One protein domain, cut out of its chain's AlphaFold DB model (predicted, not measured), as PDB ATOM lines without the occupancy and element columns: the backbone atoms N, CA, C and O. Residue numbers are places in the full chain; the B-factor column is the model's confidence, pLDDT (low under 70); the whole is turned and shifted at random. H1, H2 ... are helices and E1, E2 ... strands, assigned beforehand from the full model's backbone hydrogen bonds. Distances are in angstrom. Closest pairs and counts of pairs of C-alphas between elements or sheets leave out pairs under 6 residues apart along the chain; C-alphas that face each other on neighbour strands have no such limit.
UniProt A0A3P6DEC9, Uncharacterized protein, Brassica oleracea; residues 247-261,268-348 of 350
ATOM      1  N   GLU A 247     144.711 138.941 147.520       78.38
ATOM      2  CA  GLU A 247     144.754 137.993 146.396       78.38
ATOM      3  C   GLU A 247     145.732 136.835 146.659       78.38
ATOM      4  O   GLU A 247     145.441 135.682 146.351       78.38
ATOM      5  N   GLU A 248     146.871 137.117 147.297       74.38
ATOM      6  CA  GLU A 248     147.846 136.096 147.697       74.38
ATOM      7  C   GLU A 248     147.288 135.206 148.817       74.38
ATOM      8  O   GLU A 248     147.430 133.987 148.763       74.38
ATOM      9  N   PHE A 249     146.589 135.790 149.800       73.25
ATOM     10  CA  PHE A 249     145.870 135.031 150.830       73.25
ATOM     11  C   PHE A 249     144.792 134.115 150.228       73.25
ATOM     12  O   PHE A 249     144.692 132.950 150.617       73.25
ATOM     13  N   GLU A 250     143.991 134.630 149.293       77.06
ATOM     14  CA  GLU A 250     142.909 133.903 148.622       77.06
ATOM     15  C   GLU A 250     143.453 132.730 147.796       77.06
ATOM     16  O   GLU A 250     142.978 131.603 147.943       77.06
ATOM     17  N   ALA A 251     144.527 132.950 147.030       72.50
ATOM     18  CA  ALA A 251     145.180 131.898 146.256       72.50
ATOM     19  C   ALA A 251     145.640 130.718 147.136       72.50
ATOM     20  O   ALA A 251     145.479 129.556 146.753       72.50
ATOM     21  N   VAL A 252     146.164 130.992 148.338       65.25
ATOM     22  CA  VAL A 252     146.585 129.942 149.282       65.25
ATOM     23  C   VAL A 252     145.382 129.218 149.913       65.25
ATOM     24  O   VAL A 252     145.463 128.010 150.159       65.25
ATOM     25  N   CYS A 253     144.251 129.902 150.139       64.62
ATOM     26  CA  CYS A 253     143.005 129.261 150.586       64.62
ATOM     27  C   CYS A 253     142.465 128.267 149.544       64.62
ATOM     28  O   CYS A 253     142.153 127.123 149.891       64.62
ATOM     29  N   ASP A 254     142.398 128.673 148.274       55.38
ATOM     30  CA  ASP A 254     141.815 127.876 147.186       55.38
ATOM     31  C   ASP A 254     142.607 126.589 146.908       55.38
ATOM     32  O   ASP A 254     142.034 125.513 146.696       55.38
ATOM     33  N   LEU A 255     143.936 126.653 147.019       52.31
ATOM     34  CA  LEU A 255     144.822 125.489 146.904       52.31
ATOM     35  C   LEU A 255     144.535 124.421 147.973       52.31
ATOM     36  O   LEU A 255     144.664 123.223 147.717       52.31
ATOM     37  N   ARG A 256     144.073 124.821 149.164       47.03
ATOM     38  CA  ARG A 256     143.737 123.903 150.262       47.03
ATOM     39  C   ARG A 256     142.463 123.088 149.988       47.03
ATOM     40  O   ARG A 256     142.279 122.036 150.600       47.03
ATOM     41  N   GLY A 257     141.611 123.544 149.063       42.12
ATOM     42  CA  GLY A 257     140.434 122.818 148.576       42.12
ATOM     43  C   GLY A 257     140.740 121.783 147.484       42.12
ATOM     44  O   GLY A 257     140.017 120.793 147.369       42.12
ATOM     45  N   ALA A 258     141.824 121.959 146.721       38.91
ATOM     46  CA  ALA A 258     142.188 121.087 145.597       38.91
ATOM     47  C   ALA A 258     142.992 119.828 146.000       38.91
ATOM     48  O   ALA A 258     143.044 118.851 145.253       38.91
ATOM     49  N   VAL A 259     143.592 119.799 147.197       42.62
ATOM     50  CA  VAL A 259     144.530 118.742 147.641       42.62
ATOM     51  C   VAL A 259     143.830 117.615 148.422       42.62
ATOM     52  O   VAL A 259     144.232 117.223 149.515       42.62
ATOM     53  N   TYR A 260     142.773 117.049 147.837       41.72
ATOM     54  CA  TYR A 260     142.276 115.708 148.201       41.72
ATOM     55  C   TYR A 260     142.417 114.679 147.061       41.72
ATOM     56  O   TYR A 260     142.048 113.522 147.244       41.72
ATOM     57  N   GLY A 261     142.993 115.059 145.912       32.69
ATOM     58  CA  GLY A 261     143.245 114.164 144.779       32.69
ATOM     59  C   GLY A 261     144.719 114.138 144.369       32.69
ATOM     60  O   GLY A 261     145.243 115.150 143.933       32.69
ATOM     61  N   VAL A 268     154.012 125.543 147.716       43.56
ATOM     62  CA  VAL A 268     154.361 125.574 149.130       43.56
ATOM     63  C   VAL A 268     153.254 126.264 149.930       43.56
ATOM     64  O   VAL A 268     152.889 127.401 149.642       43.56
ATOM     65  N   PHE A 269     152.728 125.595 150.956       41.56
ATOM     66  CA  PHE A 269     151.851 126.231 151.935       41.56
ATOM     67  C   PHE A 269     152.701 127.108 152.859       41.56
ATOM     68  O   PHE A 269     153.116 126.667 153.926       41.56
ATOM     69  N   ASP A 270     152.971 128.349 152.462       46.56
ATOM     70  CA  ASP A 270     153.523 129.355 153.371       46.56
ATOM     71  C   ASP A 270     152.497 129.535 154.507       46.56
ATOM     72  O   ASP A 270     151.471 130.194 154.371       46.56
ATOM     73  N   THR A 271     152.703 128.839 155.625       49.03
ATOM     74  CA  THR A 271     151.877 128.959 156.843       49.03
ATOM     75  C   THR A 271     152.362 130.118 157.722       49.03
ATOM     76  O   THR A 271     151.913 130.293 158.854       49.03
ATOM     77  N   ASP A 272     153.231 130.947 157.138       56.53
ATOM     78  CA  ASP A 272     153.815 132.167 157.674       56.53
ATOM     79  C   ASP A 272     153.222 133.424 157.026       56.53
ATOM     80  O   ASP A 272     153.922 134.413 156.808       56.53
ATOM     81  N   LEU A 273     151.932 133.402 156.678       70.69
ATOM     82  CA  LEU A 273     151.305 134.612 156.169       70.69
ATOM     83  C   LEU A 273     151.167 135.617 157.314       70.69
ATOM     84  O   LEU A 273     150.436 135.374 158.283       70.69
ATOM     85  N   ASP A 274     151.854 136.749 157.195       81.19
ATOM     86  CA  ASP A 274     151.690 137.870 158.104       81.19
ATOM     87  C   ASP A 274     150.762 138.903 157.460       81.19
ATOM     88  O   ASP A 274     150.810 139.162 156.255       81.19
ATOM     89  N   PHE A 275     149.906 139.538 158.257       83.69
ATOM     90  CA  PHE A 275     149.110 140.663 157.780       83.69
ATOM     91  C   PHE A 275     148.962 141.748 158.839       83.69
ATOM     92  O   PHE A 275     148.964 141.503 160.049       83.69
ATOM     93  N   VAL A 276     148.789 142.973 158.351       89.06
ATOM     94  CA  VAL A 276     148.386 144.127 159.151       89.06
ATOM     95  C   VAL A 276     147.061 144.622 158.622       89.06
ATOM     96  O   VAL A 276     146.891 144.820 157.420       89.06
ATOM     97  N   GLY A 277     146.123 144.869 159.525       90.00
ATOM     98  CA  GLY A 277     144.862 145.457 159.126       90.00
ATOM     99  C   GLY A 277     144.128 146.140 160.257       90.00
ATOM    100  O   GLY A 277     144.464 146.020 161.437       90.00
ATOM    101  N   HIS A 278     143.099 146.874 159.862       90.81
ATOM    102  CA  HIS A 278     142.211 147.558 160.770       90.81
ATOM    103  C   HIS A 278     141.210 146.593 161.375       90.81
ATOM    104  O   HIS A 278     140.464 145.929 160.652       90.81
ATOM    105  N   ILE A 279     141.153 146.559 162.702       91.06
ATOM    106  CA  ILE A 279     140.104 145.832 163.408       91.06
ATOM    107  C   ILE A 279     138.787 146.564 163.130       91.06
ATOM    108  O   ILE A 279     138.697 147.780 163.285       91.06
ATOM    109  N   LYS A 280     137.773 145.829 162.678       90.00
ATOM    110  CA  LYS A 280     136.420 146.349 162.436       90.00
ATOM    111  C   LYS A 280     135.447 145.882 163.499       90.00
ATOM    112  O   LYS A 280     134.674 146.684 164.009       90.00
ATOM    113  N   LEU A 281     135.505 144.593 163.825       88.94
ATOM    114  CA  LEU A 281     134.632 143.956 164.804       88.94
ATOM    115  C   LEU A 281     135.430 142.955 165.638       88.94
ATOM    116  O   LEU A 281     136.320 142.280 165.114       88.94
ATOM    117  N   VAL A 282     135.052 142.797 166.902       87.38
ATOM    118  CA  VAL A 282     135.534 141.728 167.788       87.38
ATOM    119  C   VAL A 282     134.312 140.984 168.309       87.38
ATOM    120  O   VAL A 282     133.412 141.605 168.858       87.38
ATOM    121  N   ASN A 283     134.248 139.670 168.091       85.88
ATOM    122  CA  ASN A 283     133.087 138.821 168.385       85.88
ATOM    123  C   ASN A 283     131.762 139.428 167.891       85.88
ATOM    124  O   ASN A 283     130.778 139.470 168.619       85.88
ATOM    125  N   GLU A 284     131.772 139.930 166.651       83.12
ATOM    126  CA  GLU A 284     130.615 140.562 165.988       83.12
ATOM    127  C   GLU A 284     130.147 141.885 166.624       83.12
ATOM    128  O   GLU A 284     129.146 142.457 166.198       83.12
ATOM    129  N   GLN A 285     130.903 142.431 167.580       79.50
ATOM    130  CA  GLN A 285     130.629 143.724 168.202       79.50
ATOM    131  C   GLN A 285     131.491 144.833 167.595       79.50
ATOM    132  O   GLN A 285     132.667 144.633 167.275       79.50
ATOM    133  N   VAL A 286     130.894 146.019 167.450       77.31
ATOM    134  CA  VAL A 286     131.567 147.227 166.950       77.31
ATOM    135  C   VAL A 286     132.487 147.803 168.022       77.31
ATOM    136  O   VAL A 286     132.128 147.877 169.196       77.31
ATOM    137  N   LEU A 287     133.667 148.240 167.585       69.31
ATOM    138  CA  LEU A 287     134.661 148.966 168.372       69.31
ATOM    139  C   LEU A 287     134.131 150.334 168.826       69.31
ATOM    140  O   LEU A 287     134.381 151.346 168.181       69.31
ATOM    141  N   ASN A 288     133.405 150.357 169.939       63.56
ATOM    142  CA  ASN A 288     133.037 151.576 170.658       63.56
ATOM    143  C   ASN A 288     133.807 151.642 171.987       63.56
ATOM    144  O   ASN A 288     134.303 150.616 172.454       63.56
ATOM    145  N   ASP A 289     133.841 152.817 172.629       55.84
ATOM    146  CA  ASP A 289     134.555 153.106 173.897       55.84
ATOM    147  C   ASP A 289     134.180 152.201 175.094       55.84
ATOM    148  O   ASP A 289     134.721 152.338 176.188       55.84
ATOM    149  N   GLY A 290     133.270 151.245 174.899       51.38
ATOM    150  CA  GLY A 290     132.841 150.276 175.893       51.38
ATOM    151  C   GLY A 290     132.655 148.870 175.332       51.38
ATOM    152  O   GLY A 290     131.670 148.235 175.698       51.38
ATOM    153  N   ILE A 291     133.549 148.350 174.470       56.28
ATOM    154  CA  ILE A 291     133.633 146.883 174.328       56.28
ATOM    155  C   ILE A 291     134.030 146.325 175.704       56.28
ATOM    156  O   ILE A 291     135.205 146.226 176.067       56.28
ATOM    157  N   VAL A 292     133.017 145.959 176.484       52.59
ATOM    158  CA  VAL A 292     133.164 145.209 177.722       52.59
ATOM    159  C   VAL A 292     133.349 143.760 177.308       52.59
ATOM    160  O   VAL A 292     132.394 143.015 177.131       52.59
ATOM    161  N   LEU A 293     134.603 143.364 177.106       59.97
ATOM    162  CA  LEU A 293     134.946 141.946 177.058       59.97
ATOM    163  C   LEU A 293     134.720 141.426 178.481       59.97
ATOM    164  O   LEU A 293     135.553 141.689 179.354       59.97
ATOM    165  N   ASP A 294     133.563 140.819 178.745       53.62
ATOM    166  CA  ASP A 294     133.170 140.401 180.090       53.62
ATOM    167  C   ASP A 294     134.208 139.430 180.678       53.62
ATOM    168  O   ASP A 294     134.872 138.658 179.981       53.62
ATOM    169  N   GLU A 295     134.407 139.495 181.987       51.84
ATOM    170  CA  GLU A 295     135.297 138.579 182.694       51.84
ATOM    171  C   GLU A 295     134.731 137.145 182.688       51.84
ATOM    172  O   GLU A 295     135.500 136.184 182.675       51.84
ATOM    173  N   GLY A 296     133.403 137.003 182.551       50.81
ATOM    174  CA  GLY A 296     132.733 135.740 182.233       50.81
ATOM    175  C   GLY A 296     133.065 135.200 180.835       50.81
ATOM    176  O   GLY A 296     133.256 133.992 180.670       50.81
ATOM    177  N   ASP A 297     133.250 136.077 179.842       52.00
ATOM    178  CA  ASP A 297     133.657 135.684 178.487       52.00
ATOM    179  C   ASP A 297     135.095 135.166 178.446       52.00
ATOM    180  O   ASP A 297     135.360 134.213 177.716       52.00
ATOM    181  N   LYS A 298     136.014 135.684 179.277       50.88
ATOM    182  CA  LYS A 298     137.382 135.132 179.412       50.88
ATOM    183  C   LYS A 298     137.394 133.657 179.834       50.88
ATOM    184  O   LYS A 298     138.286 132.920 179.426       50.88
ATOM    185  N   ALA A 299     136.428 133.229 180.647       44.22
ATOM    186  CA  ALA A 299     136.316 131.842 181.103       44.22
ATOM    187  C   ALA A 299     135.634 130.920 180.071       44.22
ATOM    188  O   ALA A 299     135.831 129.706 180.102       44.22
ATOM    189  N   SER A 300     134.848 131.497 179.154       52.03
ATOM    190  CA  SER A 300     134.031 130.796 178.153       52.03
ATOM    191  C   SER A 300     134.689 130.723 176.764       52.03
ATOM    192  O   SER A 300     134.563 129.724 176.046       52.03
ATOM    193  N   THR A 301     135.427 131.759 176.354       53.94
ATOM    194  CA  THR A 301     135.904 131.893 174.972       53.94
ATOM    195  C   THR A 301     137.199 131.132 174.727       53.94
ATOM    196  O   THR A 301     138.308 131.657 174.731       53.94
ATOM    197  N   ARG A 302     137.034 129.866 174.338       68.69
ATOM    198  CA  ARG A 302     138.072 129.094 173.638       68.69
ATOM    199  C   ARG A 302     138.498 129.741 172.308       68.69
ATOM    200  O   ARG A 302     139.511 129.343 171.738       68.69
ATOM    201  N   ARG A 303     137.715 130.703 171.800       83.00
ATOM    202  CA  ARG A 303     137.854 131.340 170.488       83.00
ATOM    203  C   ARG A 303     137.482 132.824 170.531       83.00
ATOM    204  O   ARG A 303     136.447 133.160 171.093       83.00
ATOM    205  N   VAL A 304     138.244 133.661 169.831       86.94
ATOM    206  CA  VAL A 304     137.892 135.051 169.492       86.94
ATOM    207  C   VAL A 304     137.801 135.188 167.980       86.94
ATOM    208  O   VAL A 304     138.696 134.739 167.260       86.94
ATOM    209  N   LEU A 305     136.726 135.811 167.498       89.69
ATOM    210  CA  LEU A 305     136.547 136.157 166.092       89.69
ATOM    211  C   LEU A 305     136.822 137.648 165.895       89.69
ATOM    212  O   LEU A 305     136.086 138.490 166.400       89.69
ATOM    213  N   VAL A 306     137.847 137.981 165.122       91.50
ATOM    214  CA  VAL A 306     138.203 139.364 164.795       91.50
ATOM    215  C   VAL A 306     137.948 139.595 163.311       91.50
ATOM    216  O   VAL A 306     138.430 138.842 162.470       91.50
ATOM    217  N   HIS A 307     137.186 140.631 162.976       91.75
ATOM    218  CA  HIS A 307     137.032 141.076 161.593       91.75
ATOM    219  C   HIS A 307     138.114 142.104 161.300       91.75
ATOM    220  O   HIS A 307     138.170 143.137 161.973       91.75
ATOM    221  N   VAL A 308     138.966 141.822 160.319       91.44
ATOM    222  CA  VAL A 308     140.125 142.655 159.994       91.44
ATOM    223  C   VAL A 308     140.090 143.064 158.530       91.44
ATOM    224  O   VAL A 308     139.888 142.225 157.661       91.44
ATOM    225  N   GLN A 309     140.295 144.349 158.257       91.00
ATOM    226  CA  GLN A 309     140.404 144.885 156.902       91.00
ATOM    227  C   GLN A 309     141.852 145.299 156.617       91.00
ATOM    228  O   GLN A 309     142.368 146.200 157.279       91.00
ATOM    229  N   THR A 310     142.503 144.657 155.651       87.88
ATOM    230  CA  THR A 310     143.818 145.076 155.134       87.88
ATOM    231  C   THR A 310     143.685 146.308 154.231       87.88
ATOM    232  O   THR A 310     142.577 146.725 153.892       87.88
ATOM    233  N   HIS A 311     144.809 146.932 153.864       82.94
ATOM    234  CA  HIS A 311     144.814 148.066 152.932       82.94
ATOM    235  C   HIS A 311     144.179 147.660 151.594       82.94
ATOM    236  O   HIS A 311     144.627 146.692 150.987       82.94
ATOM    237  N   ASP A 312     143.127 148.369 151.176       81.69
ATOM    238  CA  ASP A 312     142.329 148.112 149.962       81.69
ATOM    239  C   ASP A 312     141.729 146.698 149.822       81.69
ATOM    240  O   ASP A 312     141.138 146.368 148.796       81.69
ATOM    241  N   GLY A 313     141.829 145.865 150.860       84.00
ATOM    242  CA  GLY A 313     141.307 144.503 150.872       84.00
ATOM    243  C   GLY A 313     139.878 144.405 151.416       84.00
ATOM    244  O   GLY A 313     139.370 145.328 152.077       84.00
ATOM    245  N   PRO A 314     139.208 143.262 151.188       88.94
ATOM    246  CA  PRO A 314     137.948 142.962 151.843       88.94
ATOM    247  C   PRO A 314     138.149 142.730 153.346       88.94
ATOM    248  O   PRO A 314     139.258 142.595 153.865       88.94
ATOM    249  N   VAL A 315     137.033 142.681 154.072       90.31
ATOM    250  CA  VAL A 315     137.041 142.346 155.498       90.31
ATOM    251  C   VAL A 315     137.197 140.834 155.657       90.31
ATOM    252  O   VAL A 315     136.312 140.067 155.283       90.31
ATOM    253  N   MET A 316     138.304 140.411 156.260       88.31
ATOM    254  CA  MET A 316     138.634 139.015 156.542       88.31
ATOM    255  C   MET A 316     138.232 138.614 157.967       88.31
ATOM    256  O   MET A 316     138.164 139.448 158.875       88.31
ATOM    257  N   LYS A 317     137.989 137.314 158.181       90.25
ATOM    258  CA  LYS A 317     137.633 136.726 159.484       90.25
ATOM    259  C   LYS A 317     138.826 135.998 160.104       90.25
ATOM    260  O   LYS A 317     139.163 134.890 159.700       90.25
ATOM    261  N   LEU A 318     139.412 136.581 161.144       90.19
ATOM    262  CA  LEU A 318     140.496 135.987 161.923       90.19
ATOM    263  C   LEU A 318     139.946 135.223 163.131       90.19
ATOM    264  O   LEU A 318     139.210 135.775 163.944       90.19
ATOM    265  N   ASN A 319     140.356 133.963 163.281       88.81
ATOM    266  CA  ASN A 319     139.978 133.122 164.415       88.81
ATOM    267  C   ASN A 319     141.178 132.867 165.324       88.81
ATOM    268  O   ASN A 319     142.085 132.125 164.955       88.81
ATOM    269  N   LEU A 320     141.151 133.440 166.523       88.75
ATOM    270  CA  LEU A 320     142.147 133.202 167.564       88.75
ATOM    271  C   LEU A 320     141.619 132.147 168.530       88.75
ATOM    272  O   LEU A 320     140.435 132.167 168.850       88.75
ATOM    273  N   TRP A 321     142.481 131.254 169.010       84.94
ATOM    274  CA  TRP A 321     142.095 130.162 169.906       84.94
ATOM    275  C   TRP A 321     142.982 130.107 171.149       84.94
ATOM    276  O   TRP A 321     144.133 130.548 171.115       84.94
ATOM    277  N   ASP A 322     142.446 129.536 172.227       83.62
ATOM    278  CA  ASP A 322     143.155 129.195 173.465       83.62
ATOM    279  C   ASP A 322     144.065 130.345 173.975       83.62
ATOM    280  O   ASP A 322     143.589 131.420 174.354       83.62
ATOM    281  N   LYS A 323     145.393 130.151 173.962       82.06
ATOM    282  CA  LYS A 323     146.358 131.153 174.431       82.06
ATOM    283  C   LYS A 323     146.350 132.421 173.571       82.06
ATOM    284  O   LYS A 323     146.406 133.509 174.125       82.06
ATOM    285  N   ALA A 324     146.240 132.305 172.247       84.56
ATOM    286  CA  ALA A 324     146.228 133.471 171.359       84.56
ATOM    287  C   ALA A 324     144.986 134.348 171.588       84.56
ATOM    288  O   ALA A 324     145.078 135.573 171.577       84.56
ATOM    289  N   ALA A 325     143.838 133.716 171.854       86.69
ATOM    290  CA  ALA A 325     142.624 134.404 172.282       86.69
ATOM    291  C   ALA A 325     142.839 135.136 173.618       86.69
ATOM    292  O   ALA A 325     142.537 136.324 173.732       86.69
ATOM    293  N   THR A 326     143.421 134.449 174.604       83.50
ATOM    294  CA  THR A 326     143.706 135.014 175.934       83.50
ATOM    295  C   THR A 326     144.667 136.208 175.853       83.50
ATOM    296  O   THR A 326     144.357 137.284 176.366       83.50
ATOM    297  N   ASP A 327     145.788 136.058 175.143       86.25
ATOM    298  CA  ASP A 327     146.788 137.112 174.948       86.25
ATOM    299  C   ASP A 327     146.185 138.332 174.228       86.25
ATOM    300  O   ASP A 327     146.504 139.477 174.558       86.25
ATOM    301  N   PHE A 328     145.305 138.104 173.243       87.31
ATOM    302  CA  PHE A 328     144.586 139.179 172.560       87.31
ATOM    303  C   PHE A 328     143.707 139.959 173.537       87.31
ATOM    304  O   PHE A 328     143.810 141.182 173.588       87.31
ATOM    305  N   TYR A 329     142.901 139.274 174.353       81.69
ATOM    306  CA  TYR A 329     142.054 139.913 175.362       81.69
ATOM    307  C   TYR A 329     142.848 140.782 176.337       81.69
ATOM    308  O   TYR A 329     142.444 141.906 176.639       81.69
ATOM    309  N   GLU A 330     143.965 140.266 176.845       84.06
ATOM    310  CA  GLU A 330     144.813 140.991 177.791       84.06
ATOM    311  C   GLU A 330     145.407 142.251 177.164       84.06
ATOM    312  O   GLU A 330     145.299 143.334 177.742       84.06
ATOM    313  N   LYS A 331     145.963 142.139 175.952       85.44
ATOM    314  CA  LYS A 331     146.540 143.279 175.224       85.44
ATOM    315  C   LYS A 331     145.483 144.303 174.824       85.44
ATOM    316  O   LYS A 331     145.723 145.501 174.946       85.44
ATOM    317  N   PHE A 332     144.316 143.839 174.381       81.25
ATOM    318  CA  PHE A 332     143.208 144.693 173.969       81.25
ATOM    319  C   PHE A 332     142.683 145.525 175.146       81.25
ATOM    320  O   PHE A 332     142.527 146.735 175.011       81.25
ATOM    321  N   LYS A 333     142.500 144.908 176.325       78.56
ATOM    322  CA  LYS A 333     142.106 145.623 177.553       78.56
ATOM    323  C   LYS A 333     143.198 146.570 178.061       78.56
ATOM    324  O   LYS A 333     142.889 147.674 178.497       78.56
ATOM    325  N   ALA A 334     144.467 146.161 178.008       81.00
ATOM    326  CA  ALA A 334     145.583 146.962 178.512       81.00
ATOM    327  C   ALA A 334     145.850 148.239 177.694       81.00
ATOM    328  O   ALA A 334     146.465 149.171 178.208       81.00
ATOM    329  N   HIS A 335     145.405 148.298 176.435       74.69
ATOM    330  CA  HIS A 335     145.674 149.424 175.540       74.69
ATOM    331  C   HIS A 335     144.987 150.736 175.977       74.69
ATOM    332  O   HIS A 335     145.404 151.813 175.551       74.69
ATOM    333  N   GLY A 336     143.955 150.673 176.831       63.62
ATOM    334  CA  GLY A 336     143.268 151.833 177.425       63.62
ATOM    335  C   GLY A 336     142.378 152.635 176.463       63.62
ATOM    336  O   GLY A 336     141.344 153.139 176.880       63.62
ATOM    337  N   ASN A 337     142.742 152.686 175.180       69.56
ATOM    338  CA  ASN A 337     141.940 153.195 174.068       69.56
ATOM    339  C   ASN A 337     141.580 152.050 173.125       69.56
ATOM    340  O   ASN A 337     142.378 151.121 172.980       69.56
ATOM    341  N   THR A 338     140.461 152.173 172.412       70.50
ATOM    342  CA  THR A 338     139.993 151.210 171.407       70.50
ATOM    343  C   THR A 338     141.073 150.942 170.343       70.50
ATOM    344  O   THR A 338     141.334 151.809 169.502       70.50
ATOM    345  N   PRO A 339     141.747 149.772 170.366       73.00
ATOM    346  CA  PRO A 339     142.783 149.439 169.395       73.00
ATOM    347  C   PRO A 339     142.176 149.340 167.997       73.00
ATOM    348  O   PRO A 339     141.187 148.637 167.793       73.00
ATOM    349  N   SER A 340     142.773 150.029 167.026       82.62
ATOM    350  CA  SER A 340     142.240 150.111 165.661       82.62
ATOM    351  C   SER A 340     143.009 149.277 164.640       82.62
ATOM    352  O   SER A 340     142.521 149.104 163.527       82.62
ATOM    353  N   VAL A 341     144.192 148.762 164.992       88.88
ATOM    354  CA  VAL A 341     145.085 148.006 164.101       88.88
ATOM    355  C   VAL A 341     145.572 146.747 164.808       88.88
ATOM    356  O   VAL A 341     145.899 146.783 165.995       88.88
ATOM    357  N   ILE A 342     145.650 145.644 164.067       89.81
ATOM    358  CA  ILE A 342     146.258 144.390 164.505       89.81
ATOM    359  C   ILE A 342     147.341 143.969 163.512       89.81
ATOM    360  O   ILE A 342     147.154 144.060 162.300       89.81
ATOM    361  N   LEU A 343     148.469 143.517 164.054       88.81
ATOM    362  CA  LEU A 343     149.490 142.760 163.344       88.81
ATOM    363  C   LEU A 343     149.332 141.300 163.756       88.81
ATOM    364  O   LEU A 343     149.346 140.995 164.952       88.81
ATOM    365  N   VAL A 344     149.178 140.420 162.776       84.94
ATOM    366  CA  VAL A 344     149.051 138.981 162.991       84.94
ATOM    367  C   VAL A 344     150.124 138.298 162.175       84.94
ATOM    368  O   VAL A 344     150.298 138.622 161.004       84.94
ATOM    369  N   THR A 345     150.830 137.370 162.808       79.50
ATOM    370  CA  THR A 345     151.886 136.598 162.166       79.50
ATOM    371  C   THR A 345     151.529 135.125 162.110       79.50
ATOM    372  O   THR A 345     150.738 134.652 162.935       79.50
ATOM    373  N   THR A 346     152.145 134.384 161.191       73.81
ATOM    374  CA  THR A 346     152.021 132.915 161.110       73.81
ATOM    375  C   THR A 346     150.574 132.428 160.991       73.81
ATOM    376  O   THR A 346     150.102 131.565 161.738       73.81
ATOM    377  N   VAL A 347     149.810 133.069 160.103       75.94
ATOM    378  CA  VAL A 347     148.382 132.799 159.931       75.94
ATOM    379  C   VAL A 347     148.185 131.587 159.035       75.94
ATOM    380  O   VAL A 347     148.774 131.479 157.966       75.94
ATOM    381  N   ASN A 348     147.287 130.695 159.451       72.62
ATOM    382  CA  ASN A 348     146.815 129.594 158.620       72.62
ATOM    383  C   ASN A 348     145.613 130.056 157.770       72.62
ATOM    384  O   ASN A 348     144.524 130.213 158.342       72.62
TER     385      ASN A 348
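What this domain is: This is residues 247 to 261 and 268 to 348 of the 350 residues of an uncharacterized protein of Brassica oleracea (UniProt A0A3P6DEC9). A strongly twisted sheet of four strands has the helix H3 over one face; at one end of the long axis H1 only grazes the sheet, and at the other end little H2 lies near H3. E1, the longest strand, bends sharply and ties E4 to the E2 and E3 hairpin. The printed part has 96 residues, with three named helices and four named strands in the order H1 E1 H2 E2 E3 H3 E4; the sheet's order is E3 E2 E1 E4, all antiparallel, and the class is mixed, helices and strands. It is only just compact, close to loose, with a radius of gyration of the C-alphas of 14.8 A, and elongated, spanning 46 by 30 by 19 A.

Where its parts are: Find C-alpha 247 at (144.754, 137.993, 146.396); from there H1 runs through residues 247 to 258, 17.1 A. Beyond the cut, E1 takes residues 273 to 282, 20.8 A, and bends by 82 degrees at residue 278. H2 is residues 295 to 300, 9.1 A. Look next for E2 at residues 303 to 309, 19.4 A, and E3 at residues 315 to 321, 19.5 A. H3, residues 322 to 334, begins at C-alpha 322 at (143.155, 129.195, 173.465) and covers 18.6 A. E4, residues 341 to 347, 16.1 A, ends at C-alpha 347 at (148.382, 132.799, 159.931).

How they stand to each other: Start with the hairpin of E2 and E3, antiparallel at 155 degrees, where N 306 and O 318 are 2.8 A apart, within hydrogen-bond range. E1 pairs with E2 over its residues 278 to 282, with N 280 and O 307 at 2.8 A. Its residues 273 to 278 pair with the edge strand E4, with N 275 and O 344 at 2.9 A. H3 is on one face of this sheet, two layers, a helix layer and a strand layer. Its height over the sheet is 8.1 A; it lies over E3 and runs along the strands, at 18 degrees to E3 on the local plane. The closest C-alphas of H3 and E2 are those of Ala 325 and Val 304, 5.5 A apart. H2 is not on the sheet; it is close to H3 but not clearly touching, with C-alphas 298 and 326 the closest at 7.2 A. H1 only grazes the sheet with residues 248 to 252, and is apart from H2 and H3. Every O i to N i+4 pair is within hydrogen-bond range in H3, but 5 of 8 in H1 and 1 of 2 in H2.

The domain as a whole: The C-alphas farthest apart, of Gly 261 and Gly 336, are 49.8 A apart. Residues 262 to 267 are not printed, and C-alphas 261 and 268 stand 16.5 A apart across the cut. The link from E1 to H2, residues 283 to 294, is long; its residues 285 to 286 pair antiparallel with residues 281 to 282 of E1. The model's pLDDT is under 70 at residues 252 to 261, 268 to 272, 287 to 302 and 336 to 337.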